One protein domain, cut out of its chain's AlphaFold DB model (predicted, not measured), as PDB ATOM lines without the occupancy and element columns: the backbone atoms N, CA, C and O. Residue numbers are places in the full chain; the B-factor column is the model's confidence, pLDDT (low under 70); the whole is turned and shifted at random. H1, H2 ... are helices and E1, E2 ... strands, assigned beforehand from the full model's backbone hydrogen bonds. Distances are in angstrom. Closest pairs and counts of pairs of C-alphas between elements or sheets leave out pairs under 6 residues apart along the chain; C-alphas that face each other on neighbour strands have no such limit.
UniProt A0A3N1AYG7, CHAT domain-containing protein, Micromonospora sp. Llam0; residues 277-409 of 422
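AT A GLANCE: This is residues 277 to 409 of the 422 residues of the protein "CHAT domain-containing protein" of Micromonospora sp. Llam0 (UniProt A0A3N1AYG7). Little here is regular structure: H1 covers one face of a small parallel sheet, E1 E2 E5, making two layers, and beyond the sheet the short hairpin E3 E4 lies near the middle among loops. The 133 printed residues hold, in order, E1 H1 H2 E2 H3 E3 E4 H4 E5, mixed, with 49 in named elements. The whole is compact, radius of gyration of the C-alphas 14.5 A, spanning 46 by 32 by 25 A.

IN THESE COORDINATES: Find E1, residues 283 to 287, from C-alpha 283 at (-19.905, 52.075, 38.139). Next come H1, 309 to 321, 18.9 A long; H2, 334 to 340; E2, 346 to 350; H3, 356 to 359; E3, 365 to 367; E4, 377 to 379; H4, 380 to 383; and E5, 393 to 397, ending at (-10.087, 40.691, 38.283).

HOW THE PARTS SIT: See E2 between E1 (N 284 to O 346, 2.9 A) and E5 (N 347 to O 393, 2.9 A). H1 runs along E1, height 6.9 A over the sheet; H2 only grazes it. E3 and E4 are antiparallel (N 366 to O 378, 3.0 A). In H1, 8 of 9 O i to N i+4 pairs are within hydrogen-bond range.

THE WHOLE: The printed part has no cut; E1 to H1 and H1 to H2 are long links. Residues 277 to 281, 356 to 363 and 404 to 409 have pLDDT under 70.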
ATOM      1  N   ALA A 277     -25.807  53.375  50.138       63.69
ATOM      2  CA  ALA A 277     -26.439  54.276  49.174       63.69
ATOM      3  C   ALA A 277     -25.428  55.010  48.268       63.69
ATOM      4  O   ALA A 277     -25.750  55.305  47.117       63.69
ATOM      5  N   ALA A 278     -24.215  55.274  48.764       60.03
ATOM      6  CA  ALA A 278     -23.109  55.858  48.006       60.03
ATOM      7  C   ALA A 278     -22.376  54.847  47.108       60.03
ATOM      8  O   ALA A 278     -21.499  55.250  46.360       60.03
ATOM      9  N   LEU A 279     -22.704  53.551  47.177       64.50
ATOM     10  CA  LEU A 279     -22.196  52.536  46.244       64.50
ATOM     11  C   LEU A 279     -23.161  52.285  45.079       64.50
ATOM     12  O   LEU A 279     -22.844  51.523  44.173       64.50
ATOM     13  N   ALA A 280     -24.353  52.884  45.101       63.88
ATOM     14  CA  ALA A 280     -25.459  52.469  44.247       63.88
ATOM     15  C   ALA A 280     -25.577  53.238  42.922       63.88
ATOM     16  O   ALA A 280     -26.524  52.970  42.182       63.88
ATOM     17  N   ARG A 281     -24.735  54.246  42.629       69.38
ATOM     18  CA  ARG A 281     -25.123  55.244  41.615       69.38
ATOM     19  C   ARG A 281     -24.190  55.364  40.421       69.38
ATOM     20  O   ARG A 281     -24.690  55.772  39.372       69.38
ATOM     21  N   ARG A 282     -22.900  55.007  40.502       87.06
ATOM     22  CA  ARG A 282     -21.982  55.081  39.338       87.06
ATOM     23  C   ARG A 282     -20.899  53.999  39.351       87.06
ATOM     24  O   ARG A 282     -20.025  54.015  40.217       87.06
ATOM     25  N   ILE A 283     -20.925  53.110  38.353       93.69
ATOM     26  CA  ILE A 283     -19.905  52.075  38.139       93.69
ATOM     27  C   ILE A 283     -19.168  52.267  36.809       93.69
ATOM     28  O   ILE A 283     -19.783  52.580  35.790       93.69
ATOM     29  N   LEU A 284     -17.863  52.000  36.808       97.12
ATOM     30  CA  LEU A 284     -17.097  51.690  35.602       97.12
ATOM     31  C   LEU A 284     -16.824  50.185  35.571       97.12
ATOM     32  O   LEU A 284     -16.110  49.683  36.432       97.12
ATOM     33  N   ALA A 285     -17.358  49.470  34.582       98.06
ATOM     34  CA  ALA A 285     -17.062  48.055  34.361       98.06
ATOM     35  C   ALA A 285     -16.320  47.877  33.031       98.06
ATOM     36  O   ALA A 285     -16.792  48.331  31.989       98.06
ATOM     37  N   VAL A 286     -15.171  47.213  33.069       98.62
ATOM     38  CA  VAL A 286     -14.281  46.995  31.926       98.62
ATOM     39  C   VAL A 286     -14.049  45.501  31.776       98.62
ATOM     40  O   VAL A 286     -13.661  44.853  32.743       98.62
ATOM     41  N   GLY A 287     -14.275  44.942  30.588       98.19
ATOM     42  CA  GLY A 287     -14.182  43.497  30.375       98.19
ATOM     43  C   GLY A 287     -13.636  43.111  29.014       98.19
ATOM     44  O   GLY A 287     -14.064  43.656  28.001       98.19
ATOM     45  N   ASN A 288     -12.737  42.125  28.985       97.94
ATOM     46  CA  ASN A 288     -12.165  41.566  27.753       97.94
ATOM     47  C   ASN A 288     -11.744  42.635  26.715       97.94
ATOM     48  O   ASN A 288     -12.256  42.614  25.592       97.94
ATOM     49  N   PRO A 289     -10.871  43.599  27.060       98.00
ATOM     50  CA  PRO A 289     -10.318  44.505  26.060       98.00
ATOM     51  C   PRO A 289      -9.597  43.725  24.954       98.00
ATOM     52  O   PRO A 289      -9.049  42.646  25.192       98.00
ATOM     53  N   SER A 290      -9.556  44.288  23.747       95.88
ATOM     54  CA  SER A 290      -8.637  43.816  22.709       95.88
ATOM     55  C   SER A 290      -7.188  43.897  23.219       95.88
ATOM     56  O   SER A 290      -6.840  44.926  23.801       95.88
ATOM     57  N   PRO A 291      -6.349  42.863  23.020       90.44
ATOM     58  CA  PRO A 291      -4.956  42.882  23.464       90.44
ATOM     59  C   PRO A 291      -4.144  44.047  22.872       90.44
ATOM     60  O   PRO A 291      -4.330  44.346  21.689       90.44
ATOM     61  N   PRO A 292      -3.212  44.644  23.640       92.44
ATOM     62  CA  PRO A 292      -2.181  45.528  23.100       92.44
ATOM     63  C   PRO A 292      -1.371  44.856  21.986       92.44
ATOM     64  O   PRO A 292      -1.049  43.667  22.073       92.44
ATOM     65  N   ASP A 293      -1.020  45.620  20.956       92.50
ATOM     66  CA  ASP A 293      -0.229  45.185  19.797       92.50
ATOM     67  C   ASP A 293       1.212  45.732  19.798       92.50
ATOM     68  O   ASP A 293       2.036  45.340  18.968       92.50
ATOM     69  N   THR A 294       1.549  46.567  20.780       92.50
ATOM     70  CA  THR A 294       2.893  47.088  21.052       92.50
ATOM     71  C   THR A 294       3.464  46.512  22.351       92.50
ATOM     72  O   THR A 294       2.703  46.075  23.211       92.50
ATOM     73  N   PRO A 295       4.795  46.495  22.545       90.50
ATOM     74  CA  PRO A 295       5.376  46.044  23.805       90.50
ATOM     75  C   PRO A 295       5.165  47.076  24.924       90.50
ATOM     76  O   PRO A 295       5.165  48.278  24.674       90.50
ATOM     77  N   ILE A 296       5.062  46.610  26.175       87.25
ATOM     78  CA  ILE A 296       4.880  47.476  27.360       87.25
ATOM     79  C   ILE A 296       6.038  48.464  27.578       87.25
ATOM     80  O   ILE A 296       5.835  49.542  28.145       87.25
ATOM     81  N   ALA A 297       7.241  48.099  27.121       86.38
ATOM     82  CA  ALA A 297       8.426  48.945  27.095       86.38
ATOM     83  C   ALA A 297       9.350  48.572  25.918       86.38
ATOM     84  O   ALA A 297       9.315  47.430  25.440       86.38
ATOM     85  N   PRO A 298      10.211  49.501  25.455       84.81
ATOM     86  CA  PRO A 298      11.178  49.226  24.398       84.81
ATOM     87  C   PRO A 298      12.080  48.026  24.717       84.81
ATOM     88  O   PRO A 298      12.624  47.921  25.813       84.81
ATOM     89  N   GLY A 299      12.272  47.141  23.738       84.94
ATOM     90  CA  GLY A 299      13.138  45.962  23.866       84.94
ATOM     91  C   GLY A 299      12.457  44.712  24.435       84.94
ATOM     92  O   GLY A 299      13.070  43.648  24.421       84.94
ATOM     93  N   LEU A 300      11.200  44.807  24.872       85.44
ATOM     94  CA  LEU A 300      10.403  43.655  25.295       85.44
ATOM     95  C   LEU A 300       9.566  43.081  24.142       85.44
ATOM     96  O   LEU A 300       9.259  43.795  23.184       85.44
ATOM     97  N   PRO A 301       9.175  41.795  24.209       86.44
ATOM     98  CA  PRO A 301       8.248  41.220  23.244       86.44
ATOM     99  C   PRO A 301       6.832  41.786  23.420       86.44
ATOM    100  O   PRO A 301       6.399  42.102  24.528       86.44
ATOM    101  N   VAL A 302       6.081  41.846  22.318       88.81
ATOM    102  CA  VAL A 302       4.634  42.103  22.361       88.81
ATOM    103  C   VAL A 302       3.952  40.923  23.067       88.81
ATOM    104  O   VAL A 302       4.213  39.768  22.698       88.81
ATOM    105  N   PRO A 303       3.100  41.161  24.079       86.19
ATOM    106  CA  PRO A 303       2.488  40.079  24.832       86.19
ATOM    107  C   PRO A 303       1.461  39.324  23.980       86.19
ATOM    108  O   PRO A 303       0.652  39.908  23.263       86.19
ATOM    109  N   ARG A 304       1.456  37.992  24.088       88.25
ATOM    110  CA  ARG A 304       0.429  37.144  23.469       88.25
ATOM    111  C   ARG A 304      -0.661  36.853  24.489       88.25
ATOM    112  O   ARG A 304      -0.533  35.927  25.284       88.25
ATOM    113  N   LEU A 305      -1.722  37.651  24.463       90.12
ATOM    114  CA  LEU A 305      -2.822  37.551  25.418       90.12
ATOM    115  C   LEU A 305      -4.057  36.927  24.752       90.12
ATOM    116  O   LEU A 305      -4.573  37.490  23.783       90.12
ATOM    117  N   PRO A 306      -4.549  35.767  25.226       92.50
ATOM    118  CA  PRO A 306      -5.769  35.174  24.688       92.50
ATOM    119  C   PRO A 306      -6.994  36.014  25.064       92.50
ATOM    120  O   PRO A 306      -7.022  36.660  26.113       92.50
ATOM    121  N   SER A 307      -8.041  35.971  24.237       93.94
ATOM    122  CA  SER A 307      -9.304  36.640  24.569       93.94
ATOM    123  C   SER A 307      -9.956  36.012  25.804       93.94
ATOM    124  O   SER A 307     -10.086  34.792  25.915       93.94
ATOM    125  N   LEU A 308     -10.421  36.866  26.713       94.88
ATOM    126  CA  LEU A 308     -11.077  36.501  27.961       94.88
ATOM    127  C   LEU A 308     -12.598  36.599  27.808       94.88
ATOM    128  O   LEU A 308     -13.260  37.398  28.465       94.88
ATOM    129  N   THR A 309     -13.194  35.757  26.960       94.50
ATOM    130  CA  THR A 309     -14.655  35.781  26.699       94.50
ATOM    131  C   THR A 309     -15.518  35.665  27.962       94.50
ATOM    132  O   THR A 309     -16.689  36.034  27.965       94.50
ATOM    133  N   HIS A 310     -14.968  35.111  29.042       96.38
ATOM    134  CA  HIS A 310     -15.641  34.994  30.333       96.38
ATOM    135  C   HIS A 310     -15.594  36.308  31.123       96.38
ATOM    136  O   HIS A 310     -16.611  36.686  31.698       96.38
ATOM    137  N   ALA A 311     -14.482  37.041  31.046       97.00
ATOM    138  CA  ALA A 311     -14.338  38.377  31.617       97.00
ATOM    139  C   ALA A 311     -15.279  39.394  30.946       97.00
ATOM    140  O   ALA A 311     -15.828  40.278  31.594       97.00
ATOM    141  N   GLU A 312     -15.550  39.223  29.647       98.06
ATOM    142  CA  GLU A 312     -16.583  39.998  28.953       98.06
ATOM    143  C   GLU A 312     -17.965  39.806  29.583       98.06
ATOM    144  O   GLU A 312     -18.691  40.770  29.828       98.06
ATOM    145  N   ARG A 313     -18.341  38.548  29.846       97.81
ATOM    146  CA  ARG A 313     -19.632  38.230  30.468       97.81
ATOM    147  C   ARG A 313     -19.707  38.749  31.900       97.81
ATOM    148  O   ARG A 313     -20.763  39.242  32.285       97.81
ATOM    149  N   GLU A 314     -18.615  38.645  32.653       97.69
ATOM    150  CA  GLU A 314     -18.480  39.188  34.009       97.69
ATOM    151  C   GLU A 314     -18.740  40.697  34.017       97.69
ATOM    152  O   GLU A 314     -19.705  41.141  34.637       97.69
ATOM    153  N   ALA A 315     -17.987  41.471  33.230       97.94
ATOM    154  CA  ALA A 315     -18.131  42.922  33.192       97.94
ATOM    155  C   ALA A 315     -19.513  43.373  32.695       97.94
ATOM    156  O   ALA A 315     -20.089  44.304  33.257       97.94
ATOM    157  N   ARG A 316     -20.086  42.709  31.678       98.06
ATOM    158  CA  ARG A 316     -21.452  43.008  31.207       98.06
ATOM    159  C   ARG A 316     -22.496  42.764  32.292       98.06
ATOM    160  O   ARG A 316     -23.409  43.573  32.434       98.06
ATOM    161  N   ARG A 317     -22.376  41.664  33.042       96.94
ATOM    162  CA  ARG A 317     -23.298  41.338  34.135       96.94
ATOM    163  C   ARG A 317     -23.178  42.352  35.268       96.94
ATOM    164  O   ARG A 317     -24.188  42.916  35.667       96.94
ATOM    165  N   VAL A 318     -21.952  42.637  35.702       94.88
ATOM    166  CA  VAL A 318     -21.672  43.639  36.735       94.88
ATOM    167  C   VAL A 318     -22.208  45.011  36.318       94.88
ATOM    168  O   VAL A 318     -22.870  45.659  37.111       94.88
ATOM    169  N   ALA A 319     -22.009  45.451  35.074       95.00
ATOM    170  CA  ALA A 319     -22.571  46.721  34.608       95.00
ATOM    171  C   ALA A 319     -24.108  46.730  34.638       95.00
ATOM    172  O   ALA A 319     -24.708  47.704  35.097       95.00
ATOM    173  N   ALA A 320     -24.742  45.642  34.190       94.94
ATOM    174  CA  ALA A 320     -26.196  45.519  34.156       94.94
ATOM    175  C   ALA A 320     -26.826  45.582  35.558       94.94
ATOM    176  O   ALA A 320     -27.854  46.239  35.717       94.94
ATOM    177  N   ASP A 321     -26.186  44.984  36.568       92.25
ATOM    178  CA  ASP A 321     -26.651  45.015  37.965       92.25
ATOM    179  C   ASP A 321     -26.716  46.452  38.535       92.25
ATOM    180  O   ASP A 321     -27.481  46.723  39.459       92.25
ATOM    181  N   TYR A 322     -25.972  47.389  37.940       91.06
ATOM    182  CA  TYR A 322     -25.942  48.813  38.297       91.06
ATOM    183  C   TYR A 322     -26.634  49.711  37.250       91.06
ATOM    184  O   TYR A 322     -26.554  50.936  37.336       91.06
ATOM    185  N   GLY A 323     -27.292  49.133  36.236       91.56
ATOM    186  CA  GLY A 323     -27.931  49.888  35.150       91.56
ATOM    187  C   GLY A 323     -26.953  50.662  34.251       91.56
ATOM    188  O   GLY A 323     -27.345  51.646  33.625       91.56
ATOM    189  N   ALA A 324     -25.688  50.240  34.197       92.88
ATOM    190  CA  ALA A 324     -24.626  50.847  33.404       92.88
ATOM    191  C   ALA A 324     -24.290  50.014  32.154       92.88
ATOM    192  O   ALA A 324     -24.703  48.862  32.004       92.88
ATOM    193  N   THR A 325     -23.478  50.589  31.265       94.94
ATOM    194  CA  THR A 325     -22.912  49.892  30.103       94.94
ATOM    195  C   THR A 325     -21.433  49.620  30.347       94.94
ATOM    196  O   THR A 325     -20.680  50.539  30.660       94.94
ATOM    197  N   ALA A 326     -21.008  48.368  30.184       97.75
ATOM    198  CA  ALA A 326     -19.600  47.998  30.296       97.75
ATOM    199  C   ALA A 326     -18.786  48.474  29.082       97.75
ATOM    200  O   ALA A 326     -19.264  48.425  27.945       97.75
ATOM    201  N   LEU A 327     -17.525  48.841  29.310       98.50
ATOM    202  CA  LEU A 327     -16.530  48.993  28.253       98.50
ATOM    203  C   LEU A 327     -15.971  47.611  27.892       98.50
ATOM    204  O   LEU A 327     -15.352  46.955  28.730       98.50
ATOM    205  N   ILE A 328     -16.201  47.165  26.656       98.44
ATOM    206  CA  ILE A 328     -15.879  45.807  26.191       98.44
ATOM    207  C   ILE A 328     -15.072  45.847  24.892       98.44
ATOM    208  O   ILE A 328     -15.327  46.698  24.035       98.44
ATOM    209  N   GLY A 329     -14.153  44.892  24.706       97.38
ATOM    210  CA  GLY A 329     -13.405  44.739  23.455       97.38
ATOM    211  C   GLY A 329     -12.701  46.038  23.078       97.38
ATOM    212  O   GLY A 329     -12.207  46.743  23.949       97.38
ATOM    213  N   ALA A 330     -12.746  46.411  21.798       97.00
ATOM    214  CA  ALA A 330     -12.109  47.627  21.286       97.00
ATOM    215  C   ALA A 330     -12.605  48.947  21.919       97.00
ATOM    216  O   ALA A 330     -11.944  49.969  21.771       97.00
ATOM    217  N   ALA A 331     -13.754  48.954  22.611       97.88
ATOM    218  CA  ALA A 331     -14.254  50.141  23.312       97.88
ATOM    219  C   ALA A 331     -13.583  50.354  24.681       97.88
ATOM    220  O   ALA A 331     -13.633  51.454  25.231       97.88
ATOM    221  N   ALA A 332     -12.957  49.317  25.242       97.94
ATOM    222  CA  ALA A 332     -12.250  49.363  26.516       97.94
ATOM    223  C   ALA A 332     -10.851  49.966  26.362       97.94
ATOM    224  O   ALA A 332      -9.853  49.304  26.629       97.94
ATOM    225  N   THR A 333     -10.777  51.215  25.907       98.25
ATOM    226  CA  THR A 333      -9.514  51.932  25.694       98.25
ATOM    227  C   THR A 333      -9.049  52.646  26.961       98.25
ATOM    228  O   THR A 333      -9.857  52.991  27.830       98.25
ATOM    229  N   ARG A 334      -7.746  52.936  27.052       96.75
ATOM    230  CA  ARG A 334      -7.178  53.744  28.143       96.75
ATOM    231  C   ARG A 334      -7.853  55.112  28.253       96.75
ATOM    232  O   ARG A 334      -8.246  55.511  29.346       96.75
ATOM    233  N   ALA A 335      -8.089  55.789  27.132       96.38
ATOM    234  CA  ALA A 335      -8.783  57.078  27.108       96.38
ATOM    235  C   ALA A 335     -10.233  56.997  27.631       96.38
ATOM    236  O   ALA A 335     -10.663  57.857  28.406       96.38
ATOM    237  N   ALA A 336     -10.989  55.960  27.252       97.19
ATOM    238  CA  ALA A 336     -12.355  55.757  27.739       97.19
ATOM    239  C   ALA A 336     -12.383  55.485  29.252       97.19
ATOM    240  O   ALA A 336     -13.210  56.041  29.974       97.19
ATOM    241  N   VAL A 337     -11.431  54.691  29.750       97.31
ATOM    242  CA  VAL A 337     -11.273  54.432  31.185       97.31
ATOM    243  C   VAL A 337     -10.921  55.712  31.939       97.31
ATOM    244  O   VAL A 337     -11.639  56.072  32.866       97.31
ATOM    245  N   LEU A 338      -9.875  56.436  31.535       95.81
ATOM    246  CA  LEU A 338      -9.399  57.632  32.246       95.81
ATOM    247  C   LEU A 338     -10.412  58.784  32.241       95.81
ATOM    248  O   LEU A 338     -10.441  59.569  33.185       95.81
ATOM    249  N   SER A 339     -11.257  58.879  31.212       94.19
ATOM    250  CA  SER A 339     -12.333  59.879  31.156       94.19
ATOM    251  C   SER A 339     -13.555  59.510  32.001       94.19
ATOM    252  O   SER A 339     -14.238  60.408  32.487       94.19
ATOM    253  N   THR A 340     -13.824  58.216  32.200       93.38
ATOM    254  CA  THR A 340     -15.001  57.734  32.947       93.38
ATOM    255  C   THR A 340     -14.703  57.501  34.427       93.38
ATOM    256  O   THR A 340     -15.586  57.636  35.265       93.38
ATOM    257  N   LEU A 341     -13.466  57.122  34.758       93.62
ATOM    258  CA  LEU A 341     -13.055  56.747  36.109       93.62
ATOM    259  C   LEU A 341     -13.307  57.857  37.155       93.62
ATOM    260  O   LEU A 341     -13.824  57.529  38.229       93.62
ATOM    261  N   PRO A 342     -13.004  59.149  36.891       91.31
ATOM    262  CA  PRO A 342     -13.363  60.226  37.806       91.31
ATOM    263  C   PRO A 342     -14.880  60.310  38.008       91.31
ATOM    264  O   PRO A 342     -15.653  60.434  37.063       91.31
ATOM    265  N   GLY A 343     -15.313  60.268  39.268       85.69
ATOM    266  CA  GLY A 343     -16.726  60.324  39.643       85.69
ATOM    267  C   GLY A 343     -17.415  58.962  39.773       85.69
ATOM    268  O   GLY A 343     -18.513  58.918  40.331       85.69
ATOM    269  N   CYS A 344     -16.794  57.858  39.345       91.19
ATOM    270  CA  CYS A 344     -17.289  56.516  39.660       91.19
ATOM    271  C   CYS A 344     -17.105  56.186  41.146       91.19
ATOM    272  O   CYS A 344     -16.129  56.588  41.774       91.19
ATOM    273  N   GLU A 345     -18.064  55.446  41.698       90.06
ATOM    274  CA  GLU A 345     -18.077  54.966  43.086       90.06
ATOM    275  C   GLU A 345     -17.541  53.532  43.165       90.06
ATOM    276  O   GLU A 345     -16.814  53.180  44.096       90.06
ATOM    277  N   VAL A 346     -17.862  52.731  42.146       91.94
ATOM    278  CA  VAL A 346     -17.396  51.355  41.978       91.94
ATOM    279  C   VAL A 346     -16.647  51.239  40.657       91.94
ATOM    280  O   VAL A 346     -17.054  51.789  39.635       91.94
ATOM    281  N   VAL A 347     -15.540  50.509  40.663       95.50
ATOM    282  CA  VAL A 347     -14.756  50.237  39.460       95.50
ATOM    283  C   VAL A 347     -14.469  48.749  39.401       95.50
ATOM    284  O   VAL A 347     -14.045  48.156  40.386       95.50
ATOM    285  N   HIS A 348     -14.702  48.136  38.253       97.38
ATOM    286  CA  HIS A 348     -14.522  46.714  38.039       97.38
ATOM    287  C   HIS A 348     -13.735  46.481  36.752       97.38
ATOM    288  O   HIS A 348     -14.192  46.830  35.665       97.38
ATOM    289  N   PHE A 349     -12.558  45.880  36.880       98.06
ATOM    290  CA  PHE A 349     -11.723  45.468  35.761       98.06
ATOM    291  C   PHE A 349     -11.678  43.946  35.690       98.06
ATOM    292  O   PHE A 349     -11.185  43.313  36.615       98.06
ATOM    293  N   ALA A 350     -12.122  43.383  34.570       97.56
ATOM    294  CA  ALA A 350     -11.978  41.979  34.207       97.56
ATOM    295  C   ALA A 350     -11.124  41.889  32.929       97.56
ATOM    296  O   ALA A 350     -11.618  41.918  31.797       97.56
ATOM    297  N   THR A 351      -9.804  41.877  33.104       96.62
ATOM    298  CA  THR A 351      -8.829  41.987  32.006       96.62
ATOM    299  C   THR A 351      -7.526  41.244  32.329       96.62
ATOM    300  O   THR A 351      -7.392  40.628  33.381       96.62
ATOM    301  N   HIS A 352      -6.552  41.273  31.422       94.81
ATOM    302  CA  HIS A 352      -5.184  40.859  31.714       94.81
ATOM    303  C   HIS A 352      -4.451  41.922  32.534       94.81
ATOM    304  O   HIS A 352      -4.629  43.124  32.336       94.81
ATOM    305  N   GLY A 353      -3.594  41.456  33.436       90.69
ATOM    306  CA  GLY A 353      -2.669  42.281  34.202       90.69
ATOM    307  C   GLY A 353      -1.243  41.841  33.908       90.69
ATOM    308  O   GLY A 353      -0.987  40.653  33.705       90.69
ATOM    309  N   MET A 354      -0.323  42.795  33.874       84.81
ATOM    310  CA  MET A 354       1.108  42.550  33.753       84.81
ATOM    311  C   MET A 354       1.784  43.005  35.035       84.81
ATOM    312  O   MET A 354       1.724  44.184  35.394       84.81
ATOM    313  N   TYR A 355       2.421  42.066  35.726       77.12
ATOM    314  CA  TYR A 355       3.186  42.362  36.924       77.12
ATOM    315  C   TYR A 355       4.578  42.855  36.537       77.12
ATOM    316  O   TYR A 355       5.232  42.271  35.675       77.12
ATOM    317  N   GLY A 356       5.033  43.940  37.163       69.06
ATOM    318  CA  GLY A 356       6.241  44.630  36.716       69.06
ATOM    319  C   GLY A 356       7.518  43.794  36.801       69.06
ATOM    320  O   GLY A 356       8.415  43.954  35.979       69.06
ATOM    321  N   ALA A 357       7.582  42.842  37.736       65.94
ATOM    322  CA  ALA A 357       8.725  41.938  37.831       65.94
ATOM    323  C   ALA A 357       8.768  40.903  36.691       65.94
ATOM    324  O   ALA A 357       9.851  40.453  36.333       65.94
ATOM    325  N   ASP A 358       7.628  40.570  36.072       65.06
ATOM    326  CA  ASP A 358       7.580  39.646  34.925       65.06
ATOM    327  C   ASP A 358       8.222  40.263  33.678       65.06
ATOM    328  O   ASP A 358       8.670  39.558  32.774       65.06
ATOM    329  N   THR A 359       8.225  41.594  33.608       64.00
ATOM    330  CA  THR A 359       8.660  42.369  32.443       64.00
ATOM    331  C   THR A 359       9.914  43.191  32.710       64.00
ATOM    332  O   THR A 359      10.464  43.771  31.778       64.00
ATOM    333  N   GLY A 360      10.366  43.278  33.964       65.94
ATOM    334  CA  GLY A 360      11.416  44.206  34.389       65.94
ATOM    335  C   GLY A 360      10.990  45.680  34.345       65.94
ATOM    336  O   GLY A 360      11.841  46.564  34.430       65.94
ATOM    337  N   VAL A 361       9.690  45.963  34.202       64.19
ATOM    338  CA  VAL A 361       9.123  47.313  34.085       64.19
ATOM    339  C   VAL A 361       8.212  47.557  35.276       64.19
ATOM    340  O   VAL A 361       7.112  47.025  35.341       64.19
ATOM    341  N   THR A 362       8.664  48.375  36.221       65.00
ATOM    342  CA  THR A 362       7.865  48.766  37.390       65.00
ATOM    343  C   THR A 362       7.441  50.227  37.231       65.00
ATOM    344  O   THR A 362       8.311  51.047  36.933       65.00
ATOM    345  N   PRO A 363       6.155  50.580  37.425       69.25
ATOM    346  CA  PRO A 363       5.030  49.735  37.848       69.25
ATOM    347  C   PRO A 363       4.457  48.850  36.724       69.25
ATOM    348  O   PRO A 363       4.611  49.145  35.541       69.25
ATOM    349  N   GLY A 364       3.761  47.776  37.115       81.88
ATOM    350  CA  GLY A 364       2.970  46.950  36.196       81.88
ATOM    351  C   GLY A 364       1.782  47.703  35.571       81.88
ATOM    352  O   GLY A 364       1.561  48.885  35.848       81.88
ATOM    353  N   ALA A 365       0.993  47.015  34.742       91.00
ATOM    354  CA  ALA A 365      -0.127  47.624  34.016       91.00
ATOM    355  C   ALA A 365      -1.339  46.693  33.881       91.00
ATOM    356  O   ALA A 365      -1.194  45.472  33.819       91.00
ATOM    357  N   LEU A 366      -2.534  47.277  33.762       94.19
ATOM    358  CA  LEU A 366      -3.690  46.578  33.193       94.19
ATOM    359  C   LEU A 366      -3.654  46.712  31.670       94.19
ATOM    360  O   LEU A 366      -3.407  47.797  31.142       94.19
ATOM    361  N   CYS A 367      -3.920  45.618  30.961       95.31
ATOM    362  CA  CYS A 367      -3.990  45.624  29.504       95.31
ATOM    363  C   CYS A 367      -5.389  46.053  29.055       95.31
ATOM    364  O   CYS A 367      -6.379  45.385  29.349       95.31
ATOM    365  N   LEU A 368      -5.470  47.168  28.345       97.50
ATOM    366  CA  LEU A 368      -6.661  47.723  27.716       97.50
ATOM    367  C   LEU A 368      -6.489  47.712  26.190       97.50
ATOM    368  O   LEU A 368      -5.462  47.288  25.668       97.50
ATOM    369  N   SER A 369      -7.514  48.156  25.463       97.62
ATOM    370  CA  SER A 369      -7.444  48.256  24.006       97.62
ATOM    371  C   SER A 369      -6.609  49.452  23.555       97.62
ATOM    372  O   SER A 369      -6.867  50.562  24.039       97.62
ATOM    373  N   PRO A 370      -5.675  49.258  22.605       96.56
ATOM    374  CA  PRO A 370      -4.964  50.366  21.980       96.56
ATOM    375  C   PRO A 370      -5.938  51.252  21.194       96.56
ATOM    376  O   PRO A 370      -6.997  50.805  20.733       96.56
ATOM    377  N   SER A 371      -5.604  52.535  21.056       96.06
ATOM    378  CA  SER A 371      -6.435  53.500  20.331       96.06
ATOM    379  C   SER A 371      -5.605  54.663  19.802       96.06
ATOM    380  O   SER A 371      -5.010  55.408  20.577       96.06
ATOM    381  N   GLY A 372      -5.586  54.851  18.480       92.56
ATOM    382  CA  GLY A 372      -4.712  55.848  17.859       92.56
ATOM    383  C   GLY A 372      -3.247  55.546  18.177       92.56
ATOM    384  O   GLY A 372      -2.786  54.448  17.886       92.56
ATOM    385  N   ASP A 373      -2.561  56.504  18.803       90.44
ATOM    386  CA  ASP A 373      -1.160  56.373  19.233       90.44
ATOM    387  C   ASP A 373      -1.008  55.836  20.678       90.44
ATOM    388  O   ASP A 373       0.107  55.754  21.191       90.44
ATOM    389  N   ASP A 374      -2.112  55.508  21.365       93.38
ATOM    390  CA  ASP A 374      -2.103  54.954  22.728       93.38
ATOM    391  C   ASP A 374      -1.861  53.436  22.716       93.38
ATOM    392  O   ASP A 374      -2.541  52.692  22.004       93.38
ATOM    393  N   ASP A 375      -0.918  52.990  23.549       93.62
ATOM    394  CA  ASP A 375      -0.438  51.605  23.632       93.62
ATOM    395  C   ASP A 375      -1.374  50.649  24.396       93.62
ATOM    396  O   ASP A 375      -1.115  49.446  24.465       93.62
ATOM    397  N   GLY A 376      -2.466  51.158  24.975       94.81
ATOM    398  CA  GLY A 376      -3.443  50.363  25.707       94.81
ATOM    399  C   GLY A 376      -2.989  49.916  27.098       94.81
ATOM    400  O   GLY A 376      -3.711  49.161  27.743       94.81
ATOM    401  N   TYR A 377      -1.844  50.351  27.623       94.50
ATOM    402  CA  TYR A 377      -1.409  49.965  28.970       94.50
ATOM    403  C   TYR A 377      -1.814  51.010  30.009       94.50
ATOM    404  O   TYR A 377      -1.252  52.104  30.048       94.50
ATOM    405  N   LEU A 378      -2.743  50.656  30.904       94.25
ATOM    406  CA  LEU A 378      -3.089  51.489  32.058       94.25
ATOM    407  C   LEU A 378      -2.084  51.250  33.192       94.25
ATOM    408  O   LEU A 378      -2.125  50.215  33.863       94.25
ATOM    409  N   ARG A 379      -1.188  52.213  33.393       89.94
ATOM    410  CA  ARG A 379      -0.101  52.204  34.380       89.94
ATOM    411  C   ARG A 379      -0.497  52.982  35.634       89.94
ATOM    412  O   ARG A 379      -1.425  53.789  35.614       89.94
ATOM    413  N   ALA A 380       0.235  52.781  36.731       83.69
ATOM    414  CA  ALA A 380      -0.033  53.508  37.976       83.69
ATOM    415  C   ALA A 380       0.041  55.036  37.782       83.69
ATOM    416  O   ALA A 380      -0.827  55.750  38.279       83.69
ATOM    417  N   ASP A 381       1.006  55.532  37.002       82.88
ATOM    418  CA  ASP A 381       1.195  56.969  36.746       82.88
ATOM    419  C   ASP A 381       0.025  57.620  35.998       82.88
ATOM    420  O   ASP A 381      -0.205  58.820  36.129       82.88
ATOM    421  N   ASP A 382      -0.786  56.827  35.296       88.50
ATOM    422  CA  ASP A 382      -1.980  57.321  34.609       88.50
ATOM    423  C   ASP A 382      -3.092  57.709  35.589       88.50
ATOM    424  O   ASP A 382      -3.938  58.551  35.285       88.50
ATOM    425  N   ILE A 383      -3.098  57.091  36.775       88.38
ATOM    426  CA  ILE A 383      -4.127  57.289  37.799       88.38
ATOM    427  C   ILE A 383      -3.645  58.153  38.973       88.38
ATOM    428  O   ILE A 383      -4.472  58.687  39.718       88.38
ATOM    429  N   THR A 384      -2.330  58.354  39.140       79.38
ATOM    430  CA  THR A 384      -1.756  59.148  40.248       79.38
ATOM    431  C   THR A 384      -2.194  60.612  40.244       79.38
ATOM    432  O   THR A 384      -2.152  61.246  41.301       79.38
ATOM    433  N   GLY A 385      -2.635  61.150  39.104       79.25
ATOM    434  CA  GLY A 385      -3.135  62.522  38.960       79.25
ATOM    435  C   GLY A 385      -4.658  62.679  39.054       79.25
ATOM    436  O   GLY A 385      -5.140  63.803  39.154       79.25
ATOM    437  N   LEU A 386      -5.426  61.586  39.043       86.00
ATOM    438  CA  LEU A 386      -6.889  61.655  38.947       86.00
ATOM    439  C   LEU A 386      -7.559  61.980  40.281       86.00
ATOM    440  O   LEU A 386      -7.139  61.474  41.327       86.00
ATOM    441  N   ASP A 387      -8.653  62.743  40.242       85.19
ATOM    442  CA  ASP A 387      -9.564  62.874  41.379       85.19
ATOM    443  C   ASP A 387     -10.450  61.626  41.494       85.19
ATOM    444  O   ASP A 387     -11.389  61.415  40.728       85.19
ATOM    445  N   LEU A 388     -10.119  60.788  42.477       86.19
ATOM    446  CA  LEU A 388     -10.817  59.543  42.793       86.19
ATOM    447  C   LEU A 388     -11.526  59.626  44.151       86.19
ATOM    448  O   LEU A 388     -11.778  58.604  44.776       86.19
ATOM    449  N   THR A 389     -11.828  60.832  44.643       80.88
ATOM    450  CA  THR A 389     -12.490  61.027  45.948       80.88
ATOM    451  C   THR A 389     -13.857  60.348  46.047       80.88
ATOM    452  O   THR A 389     -14.247  59.933  47.136       80.88
ATOM    453  N   SER A 390     -14.559  60.190  44.920       82.25
ATOM    454  CA  SER A 390     -15.833  59.461  44.848       82.25
ATOM    455  C   SER A 390     -15.667  57.938  44.841       82.25
ATOM    456  O   SER A 390     -16.594  57.239  45.243       82.25
ATOM    457  N   CYS A 391     -14.508  57.421  44.423       87.06
ATOM    458  CA  CYS A 391     -14.274  55.990  44.264       87.06
ATOM    459  C   CYS A 391     -14.113  55.315  45.626       87.06
ATOM    460  O   CYS A 391     -13.196  55.630  46.384       87.06
ATOM    461  N   GLN A 392     -14.996  54.362  45.913       85.69
ATOM    462  CA  GLN A 392     -15.043  53.639  47.182       85.69
ATOM    463  C   GLN A 392     -14.432  52.245  47.061       85.69
ATOM    464  O   GLN A 392     -13.758  51.788  47.981       85.69
ATOM    465  N   VAL A 393     -14.657  51.571  45.929       88.56
ATOM    466  CA  VAL A 393     -14.223  50.186  45.719       88.56
ATOM    467  C   VAL A 393     -13.702  50.000  44.298       88.56
ATOM    468  O   VAL A 393     -14.343  50.406  43.330       88.56
ATOM    469  N   VAL A 394     -12.555  49.330  44.181       92.94
ATOM    470  CA  VAL A 394     -12.000  48.857  42.910       92.94
ATOM    471  C   VAL A 394     -11.832  47.343  42.987       92.94
ATOM    472  O   VAL A 394     -11.197  46.834  43.906       92.94
ATOM    473  N   LEU A 395     -12.385  46.627  42.013       94.44
ATOM    474  CA  LEU A 395     -12.206  45.193  41.830       94.44
ATOM    475  C   LEU A 395     -11.267  44.973  40.645       94.44
ATOM    476  O   LEU A 395     -11.573  45.376  39.523       94.44
ATOM    477  N   LEU A 396     -10.132  44.333  40.907       93.75
ATOM    478  CA  LEU A 396      -9.101  44.035  39.918       93.75
ATOM    479  C   LEU A 396      -9.069  42.530  39.614       93.75
ATOM    480  O   LEU A 396      -8.166  41.822  40.063       93.75
ATOM    481  N   SER A 397     -10.045  42.050  38.840       93.44
ATOM    482  CA  SER A 397     -10.087  40.691  38.283       93.44
ATOM    483  C   SER A 397      -9.071  40.566  37.135       93.44
ATOM    484  O   SER A 397      -9.428  40.501  35.958       93.44
ATOM    485  N   ALA A 398      -7.780  40.585  37.475       89.69
ATOM    486  CA  ALA A 398      -6.681  40.436  36.529       89.69
ATOM    487  C   ALA A 398      -5.479  39.721  37.167       89.69
ATOM    488  O   ALA A 398      -5.383  39.571  38.386       89.69
ATOM    489  N   CYS A 399      -4.556  39.242  36.333       84.50
ATOM    490  CA  CYS A 399      -3.399  38.469  36.780       84.50
ATOM    491  C   CYS A 399      -2.517  39.270  37.758       84.50
ATOM    492  O   CYS A 399      -2.094  40.379  37.436       84.50
ATOM    493  N   ARG A 400      -2.197  38.680  38.923       76.12
ATOM    494  CA  ARG A 400      -1.221  39.192  39.917       76.12
ATOM    495  C   ARG A 400      -1.475  40.621  40.421       76.12
ATOM    496  O   ARG A 400      -0.548  41.308  40.830       76.12
ATOM    497  N   THR A 401      -2.727  41.065  40.457       79.31
ATOM    498  CA  THR A 401      -3.105  42.423  40.900       79.31
ATOM    499  C   THR A 401      -2.961  42.663  42.400       79.31
ATOM    500  O   THR A 401      -2.883  43.810  42.824       79.31
ATOM    501  N   GLY A 402      -2.911  41.593  43.199       74.12
ATOM    502  CA  GLY A 402      -2.639  41.646  44.637       74.12
ATOM    503  C   GLY A 402      -1.168  41.447  45.009       74.12
ATOM    504  O   GLY A 402      -0.870  41.337  46.191       74.12
ATOM    505  N   TRP A 403      -0.256  41.331  44.037       71.75
ATOM    506  CA  TRP A 403       1.170  41.144  44.316       71.75
ATOM    507  C   TRP A 403       1.874  42.499  44.377       71.75
ATOM    508  O   TRP A 403       1.793  43.294  43.439       71.75
ATOM    509  N   ALA A 404       2.597  42.746  45.465       60.88
ATOM    510  CA  ALA A 404       3.529  43.856  45.567       60.88
ATOM    511  C   ALA A 404       4.942  43.370  45.217       60.88
ATOM    512  O   ALA A 404       5.362  42.309  45.676       60.88
ATOM    513  N   ALA A 405       5.685  44.153  44.432       52.88
ATOM    514  CA  ALA A 405       7.130  43.975  44.361       52.88
ATOM    515  C   ALA A 405       7.707  44.494  45.673       52.88
ATOM    516  O   ALA A 405       7.499  45.665  46.009       52.88
ATOM    517  N   SER A 406       8.398  43.640  46.431       46.75
ATOM    518  CA  SER A 406       9.124  44.108  47.605       46.75
ATOM    519  C   SER A 406      10.098  45.188  47.142       46.75
ATOM    520  O   SER A 406      10.897  44.975  46.231       46.75
ATOM    521  N   THR A 407      10.038  46.380  47.737       38.84
ATOM    522  CA  THR A 407      10.939  47.474  47.349       38.84
ATOM    523  C   THR A 407      12.407  47.093  47.532       38.84
ATOM    524  O   THR A 407      13.236  47.650  46.841       38.84
ATOM    525  N   ALA A 408      12.706  46.091  48.373       32.03
ATOM    526  CA  ALA A 408      14.037  45.510  48.558       32.03
ATOM    527  C   ALA A 408      14.567  44.699  47.353       32.03
ATOM    528  O   ALA A 408      15.739  44.332  47.342       32.03
ATOM    529  N   SER A 409      13.725  44.387  46.363       28.52
ATOM    530  CA  SER A 409      14.119  43.646  45.156       28.52
ATOM    531  C   SER A 409      14.510  44.549  43.979       28.52
ATOM    532  O   SER A 409      14.962  44.046  42.952       28.52
TER     533      SER A 409